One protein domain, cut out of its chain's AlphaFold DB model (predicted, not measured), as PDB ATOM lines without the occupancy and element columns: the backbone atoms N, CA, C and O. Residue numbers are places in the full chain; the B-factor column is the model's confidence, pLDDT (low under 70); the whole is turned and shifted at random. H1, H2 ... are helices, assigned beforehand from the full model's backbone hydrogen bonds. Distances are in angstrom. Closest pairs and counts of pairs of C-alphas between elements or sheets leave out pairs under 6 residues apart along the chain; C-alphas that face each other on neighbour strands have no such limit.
ATOM      1  N   PRO A  31      13.878 -27.784  -8.523       82.75
ATOM      2  CA  PRO A  31      14.662 -26.737  -7.853       82.75
ATOM      3  C   PRO A  31      15.599 -25.970  -8.798       82.75
ATOM      4  O   PRO A  31      16.116 -24.898  -8.466       82.75
ATOM      5  N   ARG A  32      15.856 -26.542  -9.979       88.25
ATOM      6  CA  ARG A  32      16.730 -25.990 -11.022       88.25
ATOM      7  C   ARG A  32      15.996 -25.018 -11.946       88.25
ATOM      8  O   ARG A  32      16.650 -24.185 -12.574       88.25
ATOM      9  N   CYS A  33      14.670 -25.101 -12.024       91.75
ATOM     10  CA  CYS A  33      13.871 -24.164 -12.795       91.75
ATOM     11  C   CYS A  33      13.643 -22.888 -11.976       91.75
ATOM     12  O   CYS A  33      13.069 -22.921 -10.887       91.75
ATOM     13  N   ARG A  34      14.069 -21.743 -12.523       92.38
ATOM     14  CA  ARG A  34      13.908 -20.427 -11.877       92.38
ATOM     15  C   ARG A  34      12.444 -20.031 -11.688       92.38
ATOM     16  O   ARG A  34      12.138 -19.298 -10.760       92.38
ATOM     17  N   VAL A  35      11.553 -20.540 -12.540       93.81
ATOM     18  CA  VAL A  35      10.104 -20.349 -12.398       93.81
ATOM     19  C   VAL A  35       9.555 -21.257 -11.299       93.81
ATOM     20  O   VAL A  35       8.882 -20.768 -10.403       93.81
ATOM     21  N   CYS A  36       9.877 -22.557 -11.310       91.56
ATOM     22  CA  CYS A  36       9.353 -23.499 -10.315       91.56
ATOM     23  C   CYS A  36       9.822 -23.187  -8.892       91.56
ATOM     24  O   CYS A  36       9.065 -23.393  -7.955       91.56
ATOM     25  N   ARG A  37      11.049 -22.693  -8.698       88.50
ATOM     26  CA  ARG A  37      11.600 -22.486  -7.348       88.50
ATOM     27  C   ARG A  37      10.777 -21.516  -6.487       88.50
ATOM     28  O   ARG A  37      10.761 -21.669  -5.270       88.50
ATOM     29  N   ASN A  38      10.115 -20.533  -7.095       88.12
ATOM     30  CA  ASN A  38       9.253 -19.591  -6.390       88.12
ATOM     31  C   ASN A  38       7.790 -19.893  -6.728       88.12
ATOM     32  O   ASN A  38       7.354 -19.655  -7.850       88.12
ATOM     33  N   ASP A  39       7.031 -20.396  -5.753       87.69
ATOM     34  CA  ASP A  39       5.643 -20.806  -5.967       87.69
ATOM     35  C   ASP A  39       4.722 -19.663  -6.433       87.69
ATOM     36  O   ASP A  39       3.881 -19.860  -7.310       87.69
ATOM     37  N   VAL A  40       4.906 -18.458  -5.889       89.25
ATOM     38  CA  VAL A  40       4.111 -17.279  -6.265       89.25
ATOM     39  C   VAL A  40       4.362 -16.928  -7.731       89.25
ATOM     40  O   VAL A  40       3.421 -16.775  -8.512       89.25
ATOM     41  N   VAL A  41       5.635 -16.894  -8.135       92.19
ATOM     42  CA  VAL A  41       6.026 -16.638  -9.529       92.19
ATOM     43  C   VAL A  41       5.571 -17.771 -10.442       92.19
ATOM     44  O   VAL A  41       5.071 -17.508 -11.532       92.19
ATOM     45  N   ARG A  42       5.682 -19.029 -10.007       93.00
ATOM     46  CA  ARG A  42       5.216 -20.203 -10.751       93.00
ATOM     47  C   ARG A  42       3.730 -20.108 -11.072       93.00
ATOM     48  O   ARG A  42       3.365 -20.311 -12.227       93.00
ATOM     49  N   ARG A  43       2.888 -19.810 -10.077       91.38
ATOM     50  CA  ARG A  43       1.436 -19.662 -10.266       91.38
ATOM     51  C   ARG A  43       1.132 -18.542 -11.255       91.38
ATOM     52  O   ARG A  43       0.528 -18.810 -12.288       91.38
ATOM     53  N   LYS A  44       1.696 -17.353 -11.032       93.88
ATOM     54  CA  LYS A  44       1.549 -16.201 -11.932       93.88
ATOM     55  C   LYS A  44       1.985 -16.510 -13.369       93.88
ATOM     56  O   LYS A  44       1.274 -16.187 -14.317       93.88
ATOM     57  N   VAL A  45       3.132 -17.166 -13.555       94.06
ATOM     58  CA  VAL A  45       3.612 -17.584 -14.882       94.06
ATOM     59  C   VAL A  45       2.672 -18.616 -15.504       94.06
ATOM     60  O   VAL A  45       2.347 -18.476 -16.677       94.06
ATOM     61  N   ASN A  46       2.205 -19.617 -14.755       93.19
ATOM     62  CA  ASN A  46       1.266 -20.623 -15.259       93.19
ATOM     63  C   ASN A  46      -0.073 -20.002 -15.687       93.19
ATOM     64  O   ASN A  46      -0.602 -20.378 -16.731       93.19
ATOM     65  N   ASP A  47      -0.587 -19.029 -14.938       90.19
ATOM     66  CA  ASP A  47      -1.830 -18.329 -15.275       90.19
ATOM     67  C   ASP A  47      -1.672 -17.486 -16.543       90.19
ATOM     68  O   ASP A  47      -2.502 -17.550 -17.450       90.19
ATOM     69  N   LEU A  48      -0.556 -16.766 -16.676       90.75
ATOM     70  CA  LEU A  48      -0.259 -16.004 -17.889       90.75
ATOM     71  C   LEU A  48       0.024 -16.915 -19.097       90.75
ATOM     72  O   LEU A  48      -0.335 -16.579 -20.229       90.75
ATOM     73  N   LEU A  49       0.636 -18.085 -18.875       90.69
ATOM     74  CA  LEU A  49       0.795 -19.109 -19.908       90.69
ATOM     75  C   LEU A  49      -0.575 -19.615 -20.382       90.69
ATOM     76  O   LEU A  49      -0.811 -19.709 -21.588       90.69
ATOM     77  N   ALA A  50      -1.490 -19.873 -19.450       88.19
ATOM     78  CA  ALA A  50      -2.854 -20.290 -19.750       88.19
ATOM     79  C   ALA A  50      -3.646 -19.214 -20.503       88.19
ATOM     80  O   ALA A  50      -4.381 -19.534 -21.432       88.19
ATOM     81  N   ALA A  51      -3.442 -17.941 -20.157       84.31
ATOM     82  CA  ALA A  51      -4.090 -16.799 -20.798       84.31
ATOM     83  C   ALA A  51      -3.529 -16.455 -22.196       84.31
ATOM     84  O   ALA A  51      -3.975 -15.498 -22.826       84.31
ATOM     85  N   GLY A  52      -2.536 -17.199 -22.697       83.12
ATOM     86  CA  GLY A  52      -1.965 -16.966 -24.028       83.12
ATOM     87  C   GLY A  52      -1.006 -15.773 -24.111       83.12
ATOM     88  O   GLY A  52      -0.757 -15.260 -25.206       83.12
ATOM     89  N   ALA A  53      -0.451 -15.326 -22.978       87.44
ATOM     90  CA  ALA A  53       0.572 -14.284 -22.966       87.44
ATOM     91  C   ALA A  53       1.877 -14.779 -23.616       87.44
ATOM     92  O   ALA A  53       2.289 -15.935 -23.424       87.44
ATOM     93  N   THR A  54       2.544 -13.898 -24.365       87.69
ATOM     94  CA  THR A  54       3.862 -14.171 -24.968       87.69
ATOM     95  C   THR A  54       4.949 -14.253 -23.902       87.69
ATOM     96  O   THR A  54       4.792 -13.723 -22.801       87.69
ATOM     97  N   TYR A  55       6.087 -14.886 -24.201       92.81
ATOM     98  CA  TYR A  55       7.153 -15.018 -23.199       92.81
ATOM     99  C   TYR A  55       7.731 -13.656 -22.783       92.81
ATOM    100  O   TYR A  55       7.967 -13.429 -21.594       92.81
ATOM    101  N   ALA A  56       7.882 -12.716 -23.723       89.38
ATOM    102  CA  ALA A  56       8.224 -11.328 -23.415       89.38
ATOM    103  C   ALA A  56       7.134 -10.607 -22.601       89.38
ATOM    104  O   ALA A  56       7.450  -9.803 -21.722       89.38
ATOM    105  N   GLY A  57       5.849 -10.873 -22.870       89.06
ATOM    106  CA  GLY A  57       4.732 -10.364 -22.068       89.06
ATOM    107  C   GLY A  57       4.793 -10.852 -20.618       89.06
ATOM    108  O   GLY A  57       4.743 -10.049 -19.688       89.06
ATOM    109  N   ILE A  58       5.015 -12.153 -20.428       93.75
ATOM    110  CA  ILE A  58       5.165 -12.775 -19.108       93.75
ATOM    111  C   ILE A  58       6.373 -12.195 -18.375       93.75
ATOM    112  O   ILE A  58       6.256 -11.813 -17.214       93.75
ATOM    113  N   HIS A  59       7.521 -12.073 -19.048       94.56
ATOM    114  CA  HIS A  59       8.729 -11.506 -18.451       94.56
ATOM    115  C   HIS A  59       8.516 -10.066 -17.957       94.56
ATOM    116  O   HIS A  59       8.985  -9.713 -16.878       94.56
ATOM    117  N   ARG A  60       7.770  -9.246 -18.713       92.44
ATOM    118  CA  ARG A  60       7.367  -7.898 -18.280       92.44
ATOM    119  C   ARG A  60       6.451  -7.943 -17.057       92.44
ATOM    120  O   ARG A  60       6.660  -7.176 -16.126       92.44
ATOM    121  N   ALA A  61       5.485  -8.858 -17.032       92.44
ATOM    122  CA  ALA A  61       4.546  -8.996 -15.921       92.44
ATOM    123  C   ALA A  61       5.210  -9.451 -14.608       92.44
ATOM    124  O   ALA A  61       4.711  -9.121 -13.534       92.44
ATOM    125  N   VAL A  62       6.326 -10.186 -14.675       94.75
ATOM    126  CA  VAL A  62       7.097 -10.632 -13.494       94.75
ATOM    127  C   VAL A  62       8.285  -9.722 -13.159       94.75
ATOM    128  O   VAL A  62       9.162 -10.098 -12.383       94.75
ATOM    129  N   ALA A  63       8.361  -8.524 -13.748       93.06
ATOM    130  CA  ALA A  63       9.491  -7.618 -13.545       93.06
ATOM    131  C   ALA A  63       9.646  -7.176 -12.078       93.06
ATOM    132  O   ALA A  63      10.767  -7.124 -11.575       93.06
ATOM    133  N   GLU A  64       8.534  -6.916 -11.388       91.50
ATOM    134  CA  GLU A  64       8.522  -6.575  -9.959       91.50
ATOM    135  C   GLU A  64       8.984  -7.754  -9.099       91.50
ATOM    136  O   GLU A  64       9.837  -7.586  -8.228       91.50
ATOM    137  N   ASP A  65       8.518  -8.966  -9.417       91.50
ATOM    138  CA  ASP A  65       8.949 -10.195  -8.744       91.50
ATOM    139  C   ASP A  65      10.462 -10.427  -8.914       91.50
ATOM    140  O   ASP A  65      11.143 -10.885  -7.999       91.50
ATOM    141  N   ASN A  66      11.011 -10.056 -10.076       91.69
ATOM    142  CA  ASN A  66      12.440 -10.115 -10.382       91.69
ATOM    143  C   ASN A  66      13.281  -9.025  -9.694       91.69
ATOM    144  O   ASN A  66      14.504  -9.176  -9.600       91.69
ATOM    145  N   ALA A  67      12.680  -7.914  -9.260       90.19
ATOM    146  CA  ALA A  67      13.417  -6.783  -8.695       90.19
ATOM    147  C   ALA A  67      14.026  -7.117  -7.323       90.19
ATOM    148  O   ALA A  67      15.112  -6.636  -7.003       90.19
ATOM    149  N   GLY A  68      13.356  -7.981  -6.553       85.00
ATOM    150  CA  GLY A  68      13.772  -8.404  -5.212       85.00
ATOM    151  C   GLY A  68      14.705  -9.619  -5.156       85.00
ATOM    152  O   GLY A  68      15.056 -10.043  -4.060       85.00
ATOM    153  N   VAL A  69      15.098 -10.196  -6.298       87.75
ATOM    154  CA  VAL A  69      15.935 -11.410  -6.365       87.75
ATOM    155  C   VAL A  69      17.286 -11.171  -7.031       87.75
ATOM    156  O   VAL A  69      17.448 -10.342  -7.942       87.75
ATOM    157  N   ASP A  70      18.263 -11.965  -6.592       88.81
ATOM    158  CA  ASP A  70      19.613 -11.980  -7.136       88.81
ATOM    159  C   ASP A  70      19.619 -12.256  -8.637       88.81
ATOM    160  O   ASP A  70      18.831 -13.038  -9.174       88.81
ATOM    161  N   LYS A  71      20.574 -11.645  -9.342       87.38
ATOM    162  CA  LYS A  71      20.680 -11.733 -10.808       87.38
ATOM    163  C   LYS A  71      20.738 -13.180 -11.322       87.38
ATOM    164  O   LYS A  71      20.260 -13.445 -12.423       87.38
ATOM    165  N   ALA A  72      21.319 -14.097 -10.547       86.81
ATOM    166  CA  ALA A  72      21.417 -15.515 -10.891       86.81
ATOM    167  C   ALA A  72      20.063 -16.251 -10.852       86.81
ATOM    168  O   ALA A  72      19.883 -17.230 -11.585       86.81
ATOM    169  N   ASP A  73      19.121 -15.748 -10.051       86.88
ATOM    170  CA  ASP A  73      17.816 -16.356  -9.791       86.88
ATOM    171  C   ASP A  73      16.660 -15.653 -10.509       86.88
ATOM    172  O   ASP A  73      15.562 -16.202 -10.585       86.88
ATOM    173  N   ARG A  74      16.916 -14.494 -11.126       93.44
ATOM    174  CA  ARG A  74      15.931 -13.792 -11.956       93.44
ATOM    175  C   ARG A  74      15.374 -14.685 -13.061       93.44
ATOM    176  O   ARG A  74      16.110 -15.312 -13.838       93.44
ATOM    177  N   VAL A  75      14.053 -14.681 -13.172       95.19
ATOM    178  CA  VAL A  75      13.317 -15.317 -14.258       95.19
ATOM    179  C   VAL A  75      13.578 -14.543 -15.540       95.19
ATOM    180  O   VAL A  75      13.316 -13.351 -15.627       95.19
ATOM    181  N   THR A  76      14.095 -15.228 -16.553       94.75
ATOM    182  CA  THR A  76      14.327 -14.665 -17.890       94.75
ATOM    183  C   THR A  76      13.303 -15.200 -18.888       94.75
ATOM    184  O   THR A  76      12.674 -16.228 -18.633       94.75
ATOM    185  N   VAL A  77      13.198 -14.578 -20.067       94.19
ATOM    186  CA  VAL A  77      12.408 -15.106 -21.201       94.19
ATOM    187  C   VAL A  77      12.763 -16.571 -21.497       94.19
ATOM    188  O   VAL A  77      11.882 -17.418 -21.620       94.19
ATOM    189  N   ASP A  78      14.055 -16.912 -21.504       93.88
ATOM    190  CA  ASP A  78      14.507 -18.297 -21.698       93.88
ATOM    191  C   ASP A  78      14.092 -19.237 -20.551       93.88
ATOM    192  O   ASP A  78      13.785 -20.407 -20.781       93.88
ATOM    193  N   SER A  79      14.036 -18.725 -19.316       94.31
ATOM    194  CA  SER A  79      13.544 -19.491 -18.164       94.31
ATOM    195  C   SER A  79      12.058 -19.826 -18.325       94.31
ATOM    196  O   SER A  79      11.669 -20.966 -18.084       94.31
ATOM    197  N   ILE A  80      11.255 -18.863 -18.791       94.75
ATOM    198  CA  ILE A  80       9.821 -19.037 -19.071       94.75
ATOM    199  C   ILE A  80       9.619 -20.041 -20.208       94.75
ATOM    200  O   ILE A  80       8.843 -20.978 -20.052       94.75
ATOM    201  N   ARG A  81      10.368 -19.913 -21.310       93.25
ATOM    202  CA  ARG A  81      10.320 -20.859 -22.438       93.25
ATOM    203  C   ARG A  81      10.639 -22.291 -22.000       93.25
ATOM    204  O   ARG A  81       9.916 -23.224 -22.338       93.25
ATOM    205  N   ARG A  82      11.720 -22.484 -21.233       93.69
ATOM    206  CA  ARG A  82      12.097 -23.813 -20.722       93.69
ATOM    207  C   ARG A  82      11.052 -24.375 -19.763       93.69
ATOM    208  O   ARG A  82      10.774 -25.569 -19.824       93.69
ATOM    209  N   HIS A  83      10.464 -23.528 -18.920       94.38
ATOM    210  CA  HIS A  83       9.375 -23.913 -18.025       94.38
ATOM    211  C   HIS A  83       8.122 -24.352 -18.789       94.38
ATOM    212  O   HIS A  83       7.587 -25.428 -18.517       94.38
ATOM    213  N   ALA A  84       7.713 -23.565 -19.786       92.00
ATOM    214  CA  ALA A  84       6.580 -23.858 -20.657       92.00
ATOM    215  C   ALA A  84       6.748 -25.197 -21.395       92.00
ATOM    216  O   ALA A  84       5.795 -25.955 -21.500       92.00
ATOM    217  N   ALA A  85       7.966 -25.528 -21.833       90.62
ATOM    218  CA  ALA A  85       8.233 -26.777 -22.544       90.62
ATOM    219  C   ALA A  85       8.332 -28.017 -21.632       90.62
ATOM    220  O   ALA A  85       8.032 -29.122 -22.073       90.62
ATOM    221  N   ARG A  86       8.811 -27.873 -20.387       90.19
ATOM    222  CA  ARG A  86       9.202 -29.026 -19.544       90.19
ATOM    223  C   ARG A  86       8.308 -29.285 -18.342       90.19
ATOM    224  O   ARG A  86       8.234 -30.423 -17.892       90.19
ATOM    225  N   HIS A  87       7.677 -28.253 -17.793       90.69
ATOM    226  CA  HIS A  87       6.937 -28.372 -16.532       90.69
ATOM    227  C   HIS A  87       5.473 -28.023 -16.701       90.69
ATOM    228  O   HIS A  87       4.626 -28.734 -16.174       90.69
ATOM    229  N   TYR A  88       5.165 -26.982 -17.471       89.12
ATOM    230  CA  TYR A  88       3.785 -26.569 -17.699       89.12
ATOM    231  C   TYR A  88       2.865 -27.704 -18.203       89.12
ATOM    232  O   TYR A  88       1.769 -27.818 -17.654       89.12
ATOM    233  N   PRO A  89       3.285 -28.617 -19.112       86.56
ATOM    234  CA  PRO A  89       2.436 -29.720 -19.571       86.56
ATOM    235  C   PRO A  89       2.104 -30.742 -18.487       86.56
ATOM    236  O   PRO A  89       1.002 -31.274 -18.458       86.56
ATOM    237  N   VAL A  90       3.039 -30.985 -17.568       83.25
ATOM    238  CA  VAL A  90       2.843 -31.913 -16.445       83.25
ATOM    239  C   VAL A  90       2.028 -31.251 -15.329       83.25
ATOM    240  O   VAL A  90       1.272 -31.917 -14.635       83.25
ATOM    241  N   GLN A  91       2.160 -29.932 -15.168       79.81
ATOM    242  CA  GLN A  91       1.454 -29.155 -14.147       79.81
ATOM    243  C   GLN A  91       0.017 -28.794 -14.550       79.81
ATOM    244  O   GLN A  91      -0.832 -28.638 -13.681       79.81
ATOM    245  N   ASN A  92      -0.257 -28.619 -15.847       79.31
ATOM    246  CA  ASN A  92      -1.536 -28.135 -16.365       79.31
ATOM    247  C   ASN A  92      -1.886 -28.816 -17.701       79.31
ATOM    248  O   ASN A  92      -1.949 -28.153 -18.735       79.31
ATOM    249  N   VAL A  93      -2.132 -30.129 -17.680       79.44
ATOM    250  CA  VAL A  93      -2.318 -30.958 -18.892       79.44
ATOM    251  C   VAL A  93      -3.330 -30.351 -19.877       79.44
ATOM    252  O   VAL A  93      -2.993 -30.116 -21.033       79.44
ATOM    253  N   ALA A  94      -4.542 -30.012 -19.420       76.44
ATOM    254  CA  ALA A  94      -5.578 -29.449 -20.293       76.44
ATOM    255  C   ALA A  94      -5.194 -28.072 -20.868       76.44
ATOM    256  O   ALA A  94      -5.348 -27.822 -22.062       76.44
ATOM    257  N   LYS A  95      -4.639 -27.180 -20.034       82.75
ATOM    258  CA  LYS A  95      -4.235 -25.831 -20.467       82.75
ATOM    259  C   LYS A  95      -2.994 -25.861 -21.369       82.75
ATOM    260  O   LYS A  95      -2.795 -24.940 -22.159       82.75
ATOM    261  N   ALA A  96      -2.167 -26.900 -21.272       83.88
ATOM    262  CA  ALA A  96      -1.021 -27.106 -22.147       83.88
ATOM    263  C   ALA A  96      -1.442 -27.466 -23.575       83.88
ATOM    264  O   ALA A  96      -0.862 -26.923 -24.510       83.88
ATOM    265  N   THR A  97      -2.503 -28.259 -23.752       84.38
ATOM    266  CA  THR A  97      -3.082 -28.522 -25.081       84.38
ATOM    267  C   THR A  97      -3.541 -27.231 -25.763       84.38
ATOM    268  O   THR A  97      -3.239 -26.996 -26.929       84.38
ATOM    269  N   TYR A  98      -4.222 -26.339 -25.038       85.19
ATOM    270  CA  TYR A  98      -4.666 -25.059 -25.607       85.19
ATOM    271  C   TYR A  98      -3.493 -24.124 -25.920       85.19
ATOM    272  O   TYR A  98      -3.499 -23.414 -26.925       85.19
ATOM    273  N   ARG A  99      -2.456 -24.145 -25.073       85.69
ATOM    274  CA  ARG A  99      -1.223 -23.390 -25.306       85.69
ATOM    275  C   ARG A  99      -0.505 -23.859 -26.569       85.69
ATOM    276  O   ARG A  99      -0.043 -23.016 -27.327       85.69
ATOM    277  N   GLU A 100      -0.443 -25.163 -26.806       87.50
ATOM    278  CA  GLU A 100       0.160 -25.743 -28.008       87.50
ATOM    279  C   GLU A 100      -0.571 -25.299 -29.282       87.50
ATOM    280  O   GLU A 100       0.071 -24.817 -30.213       87.50
ATOM    281  N   ILE A 101      -1.909 -25.355 -29.287       86.62
ATOM    282  CA  ILE A 101      -2.740 -24.835 -30.389       86.62
ATOM    283  C   ILE A 101      -2.399 -23.364 -30.659       86.62
ATOM    284  O   ILE A 101      -2.167 -22.956 -31.797       86.62
ATOM    285  N   LEU A 102      -2.334 -22.558 -29.601       86.38
ATOM    286  CA  LEU A 102      -2.050 -21.134 -29.706       86.38
ATOM    287  C   LEU A 102      -0.645 -20.855 -30.257       86.38
ATOM    288  O   LEU A 102      -0.507 -20.028 -31.158       86.38
ATOM    289  N   GLU A 103       0.384 -21.547 -29.767       86.62
ATOM    290  CA  GLU A 103       1.769 -21.397 -30.235       86.62
ATOM    291  C   GLU A 103       1.928 -21.845 -31.695       86.62
ATOM    292  O   GLU A 103       2.555 -21.142 -32.496       86.62
ATOM    293  N   GLN A 104       1.299 -22.959 -32.074       87.94
ATOM    294  CA  GLN A 104       1.302 -23.456 -33.448       87.94
ATOM    295  C   GLN A 104       0.666 -22.442 -34.406       87.94
ATOM    296  O   GLN A 104       1.273 -22.066 -35.414       87.94
ATOM    297  N   ARG A 105      -0.522 -21.921 -34.075       85.50
ATOM    298  CA  ARG A 105      -1.186 -20.914 -34.914       85.50
ATOM    299  C   ARG A 105      -0.442 -19.587 -34.918       85.50
ATOM    300  O   ARG A 105      -0.387 -18.946 -35.962       85.50
ATOM    301  N   ALA A 106       0.152 -19.157 -33.809       82.75
ATOM    302  CA  ALA A 106       0.975 -17.949 -33.793       82.75
ATOM    303  C   ALA A 106       2.136 -18.057 -34.797       82.75
ATOM    304  O   ALA A 106       2.321 -17.159 -35.622       82.75
ATOM    305  N   LYS A 107       2.833 -19.202 -34.813       84.75
ATOM    306  CA  LYS A 107       3.916 -19.494 -35.760       84.75
ATOM    307  C   LYS A 107       3.449 -19.465 -37.216       84.75
ATOM    308  O   LYS A 107       4.095 -18.838 -38.050       84.75
ATOM    309  N   GLU A 108       2.320 -20.098 -37.526       81.75
ATOM    310  CA  GLU A 108       1.733 -20.099 -38.878       81.75
ATOM    311  C   GLU A 108       1.334 -18.699 -39.368       81.75
ATOM    312  O   GLU A 108       1.260 -18.457 -40.569       81.75
ATOM    313  N   ASN A 109       1.082 -17.769 -38.446       76.38
ATOM    314  CA  ASN A 109       0.708 -16.388 -38.746       76.38
ATOM    315  C   ASN A 109       1.883 -15.405 -38.691       76.38
ATOM    316  O   ASN A 109       1.663 -14.198 -38.767       76.38
ATOM    317  N   GLY A 110       3.117 -15.895 -38.536       79.06
ATOM    318  CA  GLY A 110       4.300 -15.040 -38.425       79.06
ATOM    319  C   GLY A 110       4.307 -14.158 -37.172       79.06
ATOM    320  O   GLY A 110       4.988 -13.135 -37.151       79.06
ATOM    321  N   ILE A 111       3.547 -14.524 -36.134       80.12
ATOM    322  CA  ILE A 111       3.562 -13.821 -34.851       80.12
ATOM    323  C   ILE A 111       4.776 -14.311 -34.069       80.12
ATOM    324  O   ILE A 111       4.868 -15.491 -33.722       80.12
ATOM    325  N   ASP A 112       5.699 -13.396 -33.768       77.12
ATOM    326  CA  ASP A 112       6.833 -13.699 -32.903       77.12
ATOM    327  C   ASP A 112       6.348 -13.915 -31.468       77.12
ATOM    328  O   ASP A 112       5.922 -13.001 -30.764       77.12
ATOM    329  N   PHE A 113       6.391 -15.164 -31.036       72.12
ATOM    330  CA  PHE A 113       5.924 -15.560 -29.721       72.12
ATOM    331  C   PHE A 113       6.942 -15.293 -28.602       72.12
ATOM    332  O   PHE A 113       6.591 -15.243 -27.415       72.12
ATOM    333  N   VAL A 114       8.212 -15.145 -28.980       71.62
ATOM    334  CA  VAL A 114       9.327 -14.907 -28.067       71.62
ATOM    335  C   VAL A 114       9.428 -13.414 -27.781       71.62
ATOM    336  O   VAL A 114       9.429 -13.044 -26.606       71.62
ATOM    337  N   ASP A 115       9.398 -12.586 -28.830       66.12
ATOM    338  CA  ASP A 115       9.665 -11.143 -28.751       66.12
ATOM    339  C   ASP A 115       8.442 -10.245 -29.067       66.12
ATOM    340  O   ASP A 115       8.534  -9.020 -28.978       66.12
ATOM    341  N   GLY A 116       7.277 -10.814 -29.409       62.44
ATOM    342  CA  GLY A 116       6.103 -10.065 -29.885       62.44
ATOM    343  C   GLY A 116       5.162  -9.453 -28.829       62.44
ATOM    344  O   GLY A 116       5.472  -9.309 -27.642       62.44
ATOM    345  N   VAL A 117       3.978  -9.031 -29.303       59.25
ATOM    346  CA  VAL A 117       2.938  -8.270 -28.567       59.25
ATOM    347  C   VAL A 117       2.431  -9.027 -27.323       59.25
ATOM    348  O   VAL A 117       2.699 -10.208 -27.152       59.25
ATOM    349  N   ALA A 118       1.713  -8.355 -26.415       61.34
ATOM    350  CA  ALA A 118       1.325  -8.897 -25.103       61.34
ATOM    351  C   ALA A 118       0.568 -10.248 -25.143       61.34
ATOM    352  O   ALA A 118       0.723 -11.053 -24.223       61.34
ATOM    353  N   THR A 119      -0.182 -10.525 -26.216       69.00
ATOM    354  CA  THR A 119      -1.009 -11.731 -26.381       69.00
ATOM    355  C   THR A 119      -0.954 -12.215 -27.829       69.00
ATOM    356  O   THR A 119      -0.958 -11.403 -28.752       69.00
ATOM    357  N   ALA A 120      -0.928 -13.533 -28.035       74.94
ATOM    358  CA  ALA A 120      -0.780 -14.160 -29.356       74.94
ATOM    359  C   ALA A 120      -2.012 -14.984 -29.788       74.94
ATOM    360  O   ALA A 120      -1.918 -15.893 -30.612       74.94
ATOM    361  N   ILE A 121      -3.185 -14.669 -29.234       79.25
ATOM    362  CA  ILE A 121      -4.445 -15.324 -29.599       79.25
ATOM    363  C   ILE A 121      -4.832 -14.903 -31.023       79.25
ATOM    364  O   ILE A 121      -5.097 -13.733 -31.289       79.25
TER     365      ILE A 121
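What this domain is: This is residues 31 to 121 of the 202 residues of an uncharacterized protein of Rhodococcus sp. 2G (UniProt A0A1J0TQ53). Short helices cross in a small body: H2 and H4 pack near the middle, H1 crosses H4, and the longest helix, H6, packs on the end of H1 and runs to one end, with H3 toward the other. Residues 109 to 121 fold back from H6. The 91 printed residues hold six named helices, H1 to H6, all helix, compact with a radius of gyration of the C-alphas of 12.5 A and spans of 37 by 25 by 17 A.

Where its parts are: H1, residues 39 to 50, begins at C-alpha (5.643, -20.806, -5.967) and is 16.2 A long. H2 is residues 55 to 61, H3 63 to 67, H4 77 to 86, 14.4 A, and H5 88 to 91. H6, residues 93 to 108, 23.1 A, ends at C-alpha (1.733, -20.099, -38.878).

How they stand to each other: H1 touches H6, closest C-alphas Ala 50 and Lys 95, 5.8 A, at a steep tilt of 54 degrees. H2 touches H4, closest C-alphas Tyr 55 and Val 77, 5.6 A. H5 and H6 touch only at the corner. H3 touches no helix. Every O i to N i+4 pair is within hydrogen-bond range in H1 to H4, 11 of 12 in H6; H5 is too short for one.

The domain as a whole: The printed part has no cut and no long link between helices. Residues 115 to 119 are under pLDDT 70.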